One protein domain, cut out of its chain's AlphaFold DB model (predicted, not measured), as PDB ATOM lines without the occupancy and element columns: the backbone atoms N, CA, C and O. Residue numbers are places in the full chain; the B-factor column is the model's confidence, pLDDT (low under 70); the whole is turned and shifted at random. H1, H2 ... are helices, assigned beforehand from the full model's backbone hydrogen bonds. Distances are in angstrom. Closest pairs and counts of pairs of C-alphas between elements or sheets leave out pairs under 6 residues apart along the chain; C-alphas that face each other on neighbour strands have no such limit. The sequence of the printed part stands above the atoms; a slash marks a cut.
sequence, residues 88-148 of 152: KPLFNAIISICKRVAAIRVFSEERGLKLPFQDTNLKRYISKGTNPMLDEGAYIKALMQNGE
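AT A GLANCE: This is residues 88 to 148 of the 152 residues of an uncharacterized protein of bacterium M00.F.Ca.ET.205.01.1.1 (UniProt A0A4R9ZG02). A long helix, H1, runs along the length of the domain, and the rest of the printed part folds back over one side of it as a second layer, where the small H2 and the longer H3 pack together. Between H2 and H3 the chain makes a loop, residues 126 to 135, which reaches back toward the first end of H1 and turns. The printed part has 61 residues with three named helices, in the order H1, H2, H3, and no named strand; the class is all helix. The whole is compact, with a radius of gyration of the C-alphas of 12.0 A, yet elongated, spanning 36 by 20 by 17 A.

HOW THE PARTS SIT: Start with H1, residues 88 to 110, which touches no helix. It is apart from H2, residues 122 to 125, but near H3, residues 136 to 146, with 9 pairs of C-alphas within 10 A. Look next at Tyr 125 and Tyr 139: their C-alphas, the closest of H2 and H3, are 5.9 A apart, and these helices touch. In H1 and H3 every O i to N i+4 pair is within hydrogen-bond range; H2 is too short for such a pair, and its 1 pair of O i to N i+3 is within range.

IN THESE COORDINATES: Find C-alpha 88 at (-33.153, -27.915, -21.237); from there H1 runs 32.1 A to C-alpha 110 at (-14.877, -12.204, -42.411). H2 begins at Leu 122 and ends at Tyr 125. H3 runs 15.1 A from Glu 136 to C-alpha 146 at (-23.777, -24.269, -53.817).

THE WHOLE: The two C-alphas farthest apart are those of Lys 88 and Glu 148, at 38.3 A. The printed part has no cut. The link from H1 to H2 is long, with 11 residues; that from H2 to H3 is short, with 10. Mean pLDDT of the printed part is 86.6, and residue 88 is under 70.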
ATOM      1  N   LYS A  88     -34.569 -28.338 -21.322       69.38
ATOM      2  CA  LYS A  88     -33.153 -27.915 -21.237       69.38
ATOM      3  C   LYS A  88     -32.219 -28.682 -22.198       69.38
ATOM      4  O   LYS A  88     -31.396 -28.022 -22.826       69.38
ATOM      5  N   PRO A  89     -32.336 -30.014 -22.382       73.81
ATOM      6  CA  PRO A  89     -31.511 -30.730 -23.357       73.81
ATOM      7  C   PRO A  89     -31.768 -30.302 -24.809       73.81
ATOM      8  O   PRO A  89     -30.826 -29.969 -25.520       73.81
ATOM      9  N   LEU A  90     -33.035 -30.235 -25.232       76.06
ATOM     10  CA  LEU A  90     -33.418 -29.782 -26.575       76.06
ATOM     11  C   LEU A  90     -33.036 -28.314 -26.798       76.06
ATOM     12  O   LEU A  90     -32.538 -27.948 -27.856       76.06
ATOM     13  N   PHE A  91     -33.227 -27.484 -25.777       75.38
ATOM     14  CA  PHE A  91     -32.819 -26.090 -25.752       75.38
ATOM     15  C   PHE A  91     -31.316 -25.953 -25.994       75.38
ATOM     16  O   PHE A  91     -30.903 -25.256 -26.916       75.38
ATOM     17  N   ASN A  92     -30.498 -26.677 -25.230       79.25
ATOM     18  CA  ASN A  92     -29.047 -26.673 -25.387       79.25
ATOM     19  C   ASN A  92     -28.620 -27.195 -26.766       79.25
ATOM     20  O   ASN A  92     -27.695 -26.646 -27.363       79.25
ATOM     21  N   ALA A  93     -29.312 -28.206 -27.297       83.94
ATOM     22  CA  ALA A  93     -29.071 -28.726 -28.638       83.94
ATOM     23  C   ALA A  93     -29.359 -27.669 -29.720       83.94
ATOM     24  O   ALA A  93     -28.506 -27.407 -30.570       83.94
ATOM     25  N   ILE A  94     -30.508 -26.987 -29.642       81.50
ATOM     26  CA  ILE A  94     -30.870 -25.891 -30.554       81.50
ATOM     27  C   ILE A  94     -29.858 -24.748 -30.449       81.50
ATOM     28  O   ILE A  94     -29.353 -24.294 -31.473       81.50
ATOM     29  N   ILE A  95     -29.510 -24.312 -29.232       82.38
ATOM     30  CA  ILE A  95     -28.493 -23.275 -29.016       82.38
ATOM     31  C   ILE A  95     -27.172 -23.670 -29.670       82.38
ATOM     32  O   ILE A  95     -26.564 -22.854 -30.358       82.38
ATOM     33  N   SER A  96     -26.724 -24.907 -29.459       86.12
ATOM     34  CA  SER A  96     -25.468 -25.411 -30.013       86.12
ATOM     35  C   SER A  96     -25.464 -25.347 -31.542       86.12
ATOM     36  O   SER A  96     -24.528 -24.805 -32.128       86.12
ATOM     37  N   ILE A  97     -26.541 -25.806 -32.190       88.81
ATOM     38  CA  ILE A  97     -26.701 -25.733 -33.650       88.81
ATOM     39  C   ILE A  97     -26.688 -24.279 -34.121       88.81
ATOM     40  O   ILE A  97     -25.933 -23.935 -35.028       88.81
ATOM     41  N   CYS A  98     -27.490 -23.413 -33.499       84.31
ATOM     42  CA  CYS A  98     -27.577 -22.012 -33.891       84.31
ATOM     43  C   CYS A  98     -26.217 -21.309 -33.754       84.31
ATOM     44  O   CYS A  98     -25.809 -20.610 -34.678       84.31
ATOM     45  N   LYS A  99     -25.481 -21.530 -32.652       84.69
ATOM     46  CA  LYS A  99     -24.133 -20.968 -32.441       84.69
ATOM     47  C   LYS A  99     -23.154 -21.426 -33.528       84.69
ATOM     48  O   LYS A  99     -22.393 -20.608 -34.034       84.69
ATOM     49  N   ARG A 100     -23.198 -22.705 -33.917       89.31
ATOM     50  CA  ARG A 100     -22.362 -23.265 -34.994       89.31
ATOM     51  C   ARG A 100     -22.682 -22.622 -36.346       89.31
ATOM     52  O   ARG A 100     -21.777 -22.146 -37.022       89.31
ATOM     53  N   VAL A 101     -23.962 -22.518 -36.708       89.19
ATOM     54  CA  VAL A 101     -24.389 -21.855 -37.957       89.19
ATOM     55  C   VAL A 101     -24.000 -20.373 -37.967       89.19
ATOM     56  O   VAL A 101     -23.459 -19.897 -38.963       89.19
ATOM     57  N   ALA A 102     -24.221 -19.661 -36.859       84.75
ATOM     58  CA  ALA A 102     -23.829 -18.262 -36.710       84.75
ATOM     59  C   ALA A 102     -22.314 -18.080 -36.887       84.75
ATOM     60  O   ALA A 102     -21.888 -17.202 -37.631       84.75
ATOM     61  N   ALA A 103     -21.497 -18.950 -36.283       86.75
ATOM     62  CA  ALA A 103     -20.046 -18.916 -36.442       86.75
ATOM     63  C   ALA A 103     -19.612 -19.128 -37.904       86.75
ATOM     64  O   ALA A 103     -18.772 -18.382 -38.401       86.75
ATOM     65  N   ILE A 104     -20.217 -20.085 -38.618       89.69
ATOM     66  CA  ILE A 104     -19.931 -20.320 -40.045       89.69
ATOM     67  C   ILE A 104     -20.300 -19.083 -40.882       89.69
ATOM     68  O   ILE A 104     -19.555 -18.709 -41.787       89.69
ATOM     69  N   ARG A 105     -21.420 -18.416 -40.572       86.94
ATOM     70  CA  ARG A 105     -21.852 -17.191 -41.266       86.94
ATOM     71  C   ARG A 105     -20.912 -16.017 -41.018       86.94
ATOM     72  O   ARG A 105     -20.494 -15.379 -41.981       86.94
ATOM     73  N   VAL A 106     -20.520 -15.789 -39.766       84.94
ATOM     74  CA  VAL A 106     -19.531 -14.762 -39.406       84.94
ATOM     75  C   VAL A 106     -18.194 -15.034 -40.095       84.94
ATOM     76  O   VAL A 106     -17.646 -14.136 -40.725       84.94
ATOM     77  N   PHE A 107     -17.706 -16.278 -40.066       87.50
ATOM     78  CA  PHE A 107     -16.455 -16.653 -40.729       87.50
ATOM     79  C   PHE A 107     -16.519 -16.465 -42.249       87.50
ATOM     80  O   PHE A 107     -15.590 -15.937 -42.855       87.50
ATOM     81  N   SER A 108     -17.630 -16.856 -42.879       87.62
ATOM     82  CA  SER A 108     -17.863 -16.627 -44.308       87.62
ATOM     83  C   SER A 108     -17.780 -15.146 -44.673       87.62
ATOM     84  O   SER A 108     -17.247 -14.798 -45.723       87.62
ATOM     85  N   GLU A 109     -18.321 -14.275 -43.830       84.62
ATOM     86  CA  GLU A 109     -18.303 -12.827 -44.032       84.62
ATOM     87  C   GLU A 109     -16.921 -12.223 -43.800       84.62
ATOM     88  O   GLU A 109     -16.451 -11.443 -44.625       84.62
ATOM     89  N   GLU A 110     -16.245 -12.622 -42.724       84.31
ATOM     90  CA  GLU A 110     -14.877 -12.204 -42.411       84.31
ATOM     91  C   GLU A 110     -13.900 -12.580 -43.535       84.31
ATOM     92  O   GLU A 110     -13.033 -11.794 -43.911       84.31
ATOM     93  N   ARG A 111     -14.068 -13.774 -44.114       85.69
ATOM     94  CA  ARG A 111     -13.231 -14.288 -45.206       85.69
ATOM     95  C   ARG A 111     -13.717 -13.902 -46.601       85.69
ATOM     96  O   ARG A 111     -13.082 -14.287 -47.578       85.69
ATOM     97  N   GLY A 112     -14.831 -13.177 -46.719       84.56
ATOM     98  CA  GLY A 112     -15.400 -12.784 -48.011       84.56
ATOM     99  C   GLY A 112     -15.864 -13.955 -48.889       84.56
ATOM    100  O   GLY A 112     -15.974 -13.786 -50.100       84.56
ATOM    101  N   LEU A 113     -16.150 -15.122 -48.300       85.44
ATOM    102  CA  LEU A 113     -16.569 -16.338 -49.012       85.44
ATOM    103  C   LEU A 113     -17.986 -16.231 -49.584       85.44
ATOM    104  O   LEU A 113     -18.301 -16.917 -50.548       85.44
ATOM    105  N   LYS A 114     -18.838 -15.383 -48.994       83.50
ATOM    106  CA  LYS A 114     -20.234 -15.166 -49.424       83.50
ATOM    107  C   LYS A 114     -21.035 -16.475 -49.574       83.50
ATOM    108  O   LYS A 114     -21.770 -16.643 -50.543       83.50
ATOM    109  N   LEU A 115     -20.907 -17.396 -48.612       87.81
ATOM    110  CA  LEU A 115     -21.600 -18.686 -48.652       87.81
ATOM    111  C   LEU A 115     -23.133 -18.512 -48.790       87.81
ATOM    112  O   LEU A 115     -23.722 -17.666 -48.106       87.81
ATOM    113  N   PRO A 116     -23.809 -19.328 -49.621       87.38
ATOM    114  CA  PRO A 116     -25.229 -19.180 -49.940       87.38
ATOM    115  C   PRO A 116     -26.123 -19.840 -48.880       87.38
ATOM    116  O   PRO A 116     -26.758 -20.877 -49.099       87.38
ATOM    117  N   PHE A 117     -26.186 -19.236 -47.691       86.69
ATOM    118  CA  PHE A 117     -27.012 -19.738 -46.585       86.69
ATOM    119  C   PHE A 117     -28.513 -19.766 -46.910       86.69
ATOM    120  O   PHE A 117     -29.224 -20.613 -46.379       86.69
ATOM    121  N   GLN A 118     -29.002 -18.860 -47.765       83.50
ATOM    122  CA  GLN A 118     -30.421 -18.808 -48.148       83.50
ATOM    123  C   GLN A 118     -30.805 -19.919 -49.131       83.50
ATOM    124  O   GLN A 118     -31.919 -20.434 -49.064       83.50
ATOM    125  N   ASP A 119     -29.862 -20.341 -49.973       83.62
ATOM    126  CA  ASP A 119     -30.084 -21.378 -50.987       83.62
ATOM    127  C   ASP A 119     -29.747 -22.784 -50.464       83.62
ATOM    128  O   ASP A 119     -30.033 -23.800 -51.102       83.62
ATOM    129  N   THR A 120     -29.170 -22.874 -49.261       86.88
ATOM    130  CA  THR A 120     -28.773 -24.139 -48.640       86.88
ATOM    131  C   THR A 120     -29.753 -24.544 -47.544       86.88
ATOM    132  O   THR A 120     -29.849 -23.928 -46.486       86.88
ATOM    133  N   ASN A 121     -30.477 -25.644 -47.765       89.38
ATOM    134  CA  ASN A 121     -31.483 -26.123 -46.817       89.38
ATOM    135  C   ASN A 121     -30.855 -26.747 -45.555       89.38
ATOM    136  O   ASN A 121     -30.625 -27.958 -45.501       89.38
ATOM    137  N   LEU A 122     -30.665 -25.929 -44.515       89.31
ATOM    138  CA  LEU A 122     -30.132 -26.327 -43.206       89.31
ATOM    139  C   LEU A 122     -30.837 -27.557 -42.603       89.31
ATOM    140  O   LEU A 122     -30.180 -28.414 -42.016       89.31
ATOM    141  N   LYS A 123     -32.160 -27.698 -42.776       89.50
ATOM    142  CA  LYS A 123     -32.937 -28.792 -42.158       89.50
ATOM    143  C   LYS A 123     -32.483 -30.182 -42.610       89.50
ATOM    144  O   LYS A 123     -32.717 -31.145 -41.890       89.50
ATOM    145  N   ARG A 124     -31.855 -30.299 -43.787       92.94
ATOM    146  CA  ARG A 124     -31.333 -31.578 -44.303       92.94
ATOM    147  C   ARG A 124     -30.125 -32.090 -43.521       92.94
ATOM    148  O   ARG A 124     -29.863 -33.284 -43.559       92.94
ATOM    149  N   TYR A 125     -29.430 -31.202 -42.814       93.81
ATOM    150  CA  TYR A 125     -28.185 -31.494 -42.102       93.81
ATOM    151  C   TYR A 125     -28.366 -31.524 -40.585       93.81
ATOM    152  O   TYR A 125     -27.393 -31.662 -39.849       93.81
ATOM    153  N   ILE A 126     -29.604 -31.385 -40.107       92.94
ATOM    154  CA  ILE A 126     -29.942 -31.510 -38.693       92.94
ATOM    155  C   ILE A 126     -30.553 -32.891 -38.470       92.94
ATOM    156  O   ILE A 126     -31.551 -33.250 -39.103       92.94
ATOM    157  N   SER A 127     -29.970 -33.668 -37.559       91.81
ATOM    158  CA  SER A 127     -30.520 -34.965 -37.177       91.81
ATOM    159  C   SER A 127     -31.898 -34.806 -36.526       91.81
ATOM    160  O   SER A 127     -32.170 -33.863 -35.780       91.81
ATOM    161  N   LYS A 128     -32.800 -35.745 -36.820       85.75
ATOM    162  CA  LYS A 128     -34.124 -35.803 -36.192       85.75
ATOM    163  C   LYS A 128     -34.017 -36.539 -34.858       85.75
ATOM    164  O   LYS A 128     -33.359 -37.572 -34.785       85.75
ATOM    165  N   GLY A 129     -34.703 -36.049 -33.831       79.62
ATOM    166  CA  GLY A 129     -34.761 -36.701 -32.523       79.62
ATOM    167  C   GLY A 129     -34.864 -35.704 -31.375       79.62
ATOM    168  O   GLY A 129     -35.012 -34.503 -31.587       79.62
ATOM    169  N   THR A 130     -34.776 -36.214 -30.149       74.12
ATOM    170  CA  THR A 130     -34.823 -35.419 -28.909       74.12
ATOM    171  C   THR A 130     -33.524 -34.658 -28.628       74.12
ATOM    172  O   THR A 130     -33.531 -33.717 -27.839       74.12
ATOM    173  N   ASN A 131     -32.428 -35.037 -29.292       82.62
ATOM    174  CA  ASN A 131     -31.135 -34.361 -29.232       82.62
ATOM    175  C   ASN A 131     -30.624 -34.068 -30.656       82.62
ATOM    176  O   ASN A 131     -29.789 -34.815 -31.172       82.62
ATOM    177  N   PRO A 132     -31.179 -33.049 -31.334       86.12
ATOM    178  CA  PRO A 132     -30.776 -32.714 -32.693       86.12
ATOM    179  C   PRO A 132     -29.307 -32.279 -32.735       86.12
ATOM    180  O   PRO A 132     -28.829 -31.547 -31.871       86.12
ATOM    181  N   MET A 133     -28.596 -32.704 -33.775       91.25
ATOM    182  CA  MET A 133     -27.198 -32.360 -34.028       91.25
ATOM    183  C   MET A 133     -27.030 -31.896 -35.470       91.25
ATOM    184  O   MET A 133     -27.694 -32.411 -36.367       91.25
ATOM    185  N   LEU A 134     -26.133 -30.936 -35.686       94.12
ATOM    186  CA  LEU A 134     -25.737 -30.487 -37.017       94.12
ATOM    187  C   LEU A 134     -24.593 -31.362 -37.537       94.12
ATOM    188  O   LEU A 134     -23.547 -31.446 -36.892       94.12
ATOM    189  N   ASP A 135     -24.766 -31.959 -38.714       94.69
ATOM    190  CA  ASP A 135     -23.655 -32.495 -39.502       94.69
ATOM    191  C   ASP A 135     -22.914 -31.328 -40.169       94.69
ATOM    192  O   ASP A 135     -23.237 -30.892 -41.276       94.69
ATOM    193  N   GLU A 136     -21.953 -30.762 -39.437       92.94
ATOM    194  CA  GLU A 136     -21.201 -29.584 -39.875       92.94
ATOM    195  C   GLU A 136     -20.418 -29.826 -41.158       92.94
ATOM    196  O   GLU A 136     -20.404 -28.962 -42.031       92.94
ATOM    197  N   GLY A 137     -19.782 -30.993 -41.282       92.81
ATOM    198  CA  GLY A 137     -18.967 -31.323 -42.443       92.81
ATOM    199  C   GLY A 137     -19.815 -31.373 -43.708       92.81
ATOM    200  O   GLY A 137     -19.474 -30.740 -44.710       92.81
ATOM    201  N   ALA A 138     -20.958 -32.064 -43.648       93.38
ATOM    202  CA  ALA A 138     -21.891 -32.117 -44.765       93.38
ATOM    203  C   ALA A 138     -22.507 -30.743 -45.067       93.38
ATOM    204  O   ALA A 138     -22.626 -30.371 -46.236       93.38
ATOM    205  N   TYR A 139     -22.857 -29.969 -44.036       94.94
ATOM    206  CA  TYR A 139     -23.455 -28.649 -44.217       94.94
ATOM    207  C   TYR A 139     -22.484 -27.641 -44.844       94.94
ATOM    208  O   TYR A 139     -22.846 -26.968 -45.807       94.94
ATOM    209  N   ILE A 140     -21.241 -27.568 -44.356       92.88
ATOM    210  CA  ILE A 140     -20.199 -26.707 -44.933       92.88
ATOM    211  C   ILE A 140     -19.923 -27.131 -46.371       92.88
ATOM    212  O   ILE A 140     -19.917 -26.284 -47.259       92.88
ATOM    213  N   LYS A 141     -19.775 -28.434 -46.636       92.31
ATOM    214  CA  LYS A 141     -19.568 -28.932 -48.000       92.31
ATOM    215  C   LYS A 141     -20.700 -28.510 -48.936       92.31
ATOM    216  O   LYS A 141     -20.424 -28.064 -50.044       92.31
ATOM    217  N   ALA A 142     -21.949 -28.596 -48.487       92.56
ATOM    218  CA  ALA A 142     -23.096 -28.150 -49.268       92.56
ATOM    219  C   ALA A 142     -23.088 -26.635 -49.518       92.56
ATOM    220  O   ALA A 142     -23.335 -26.211 -50.643       92.56
ATOM    221  N   LEU A 143     -22.757 -25.826 -48.504       92.00
ATOM    222  CA  LEU A 143     -22.599 -24.376 -48.661       92.00
ATOM    223  C   LEU A 143     -21.521 -24.046 -49.701       92.00
ATOM    224  O   LEU A 143     -21.735 -23.202 -50.563       92.00
ATOM    225  N   MET A 144     -20.378 -24.730 -49.648       90.62
ATOM    226  CA  MET A 144     -19.283 -24.515 -50.594       90.62
ATOM    227  C   MET A 144     -19.645 -24.945 -52.015       90.62
ATOM    228  O   MET A 144     -19.376 -24.206 -52.954       90.62
ATOM    229  N   GLN A 145     -20.297 -26.100 -52.172       89.00
ATOM    230  CA  GLN A 145     -20.754 -26.596 -53.473       89.00
ATOM    231  C   GLN A 145     -21.777 -25.658 -54.112       89.00
ATOM    232  O   GLN A 145     -21.638 -25.310 -55.279       89.00
ATOM    233  N   ASN A 146     -22.769 -25.213 -53.339       86.44
ATOM    234  CA  ASN A 146     -23.777 -24.269 -53.817       86.44
ATOM    235  C   ASN A 146     -23.180 -22.888 -54.123       86.44
ATOM    236  O   ASN A 146     -23.733 -22.154 -54.932       86.44
ATOM    237  N   GLY A 147     -22.086 -22.518 -53.452       82.56
ATOM    238  CA  GLY A 147     -21.360 -21.270 -53.691       82.56
ATOM    239  C   GLY A 147     -20.297 -21.369 -54.784       82.56
ATOM    240  O   GLY A 147     -19.545 -20.415 -54.953       82.56
ATOM    241  N   GLU A 148     -20.186 -22.515 -55.467       84.31
ATOM    242  CA  GLU A 148     -19.157 -22.799 -56.480       84.31
ATOM    243  C   GLU A 148     -17.712 -22.593 -55.969       84.31
ATOM    244  O   GLU A 148     -16.786 -22.309 -56.730       84.31
TER     245      GLU A 148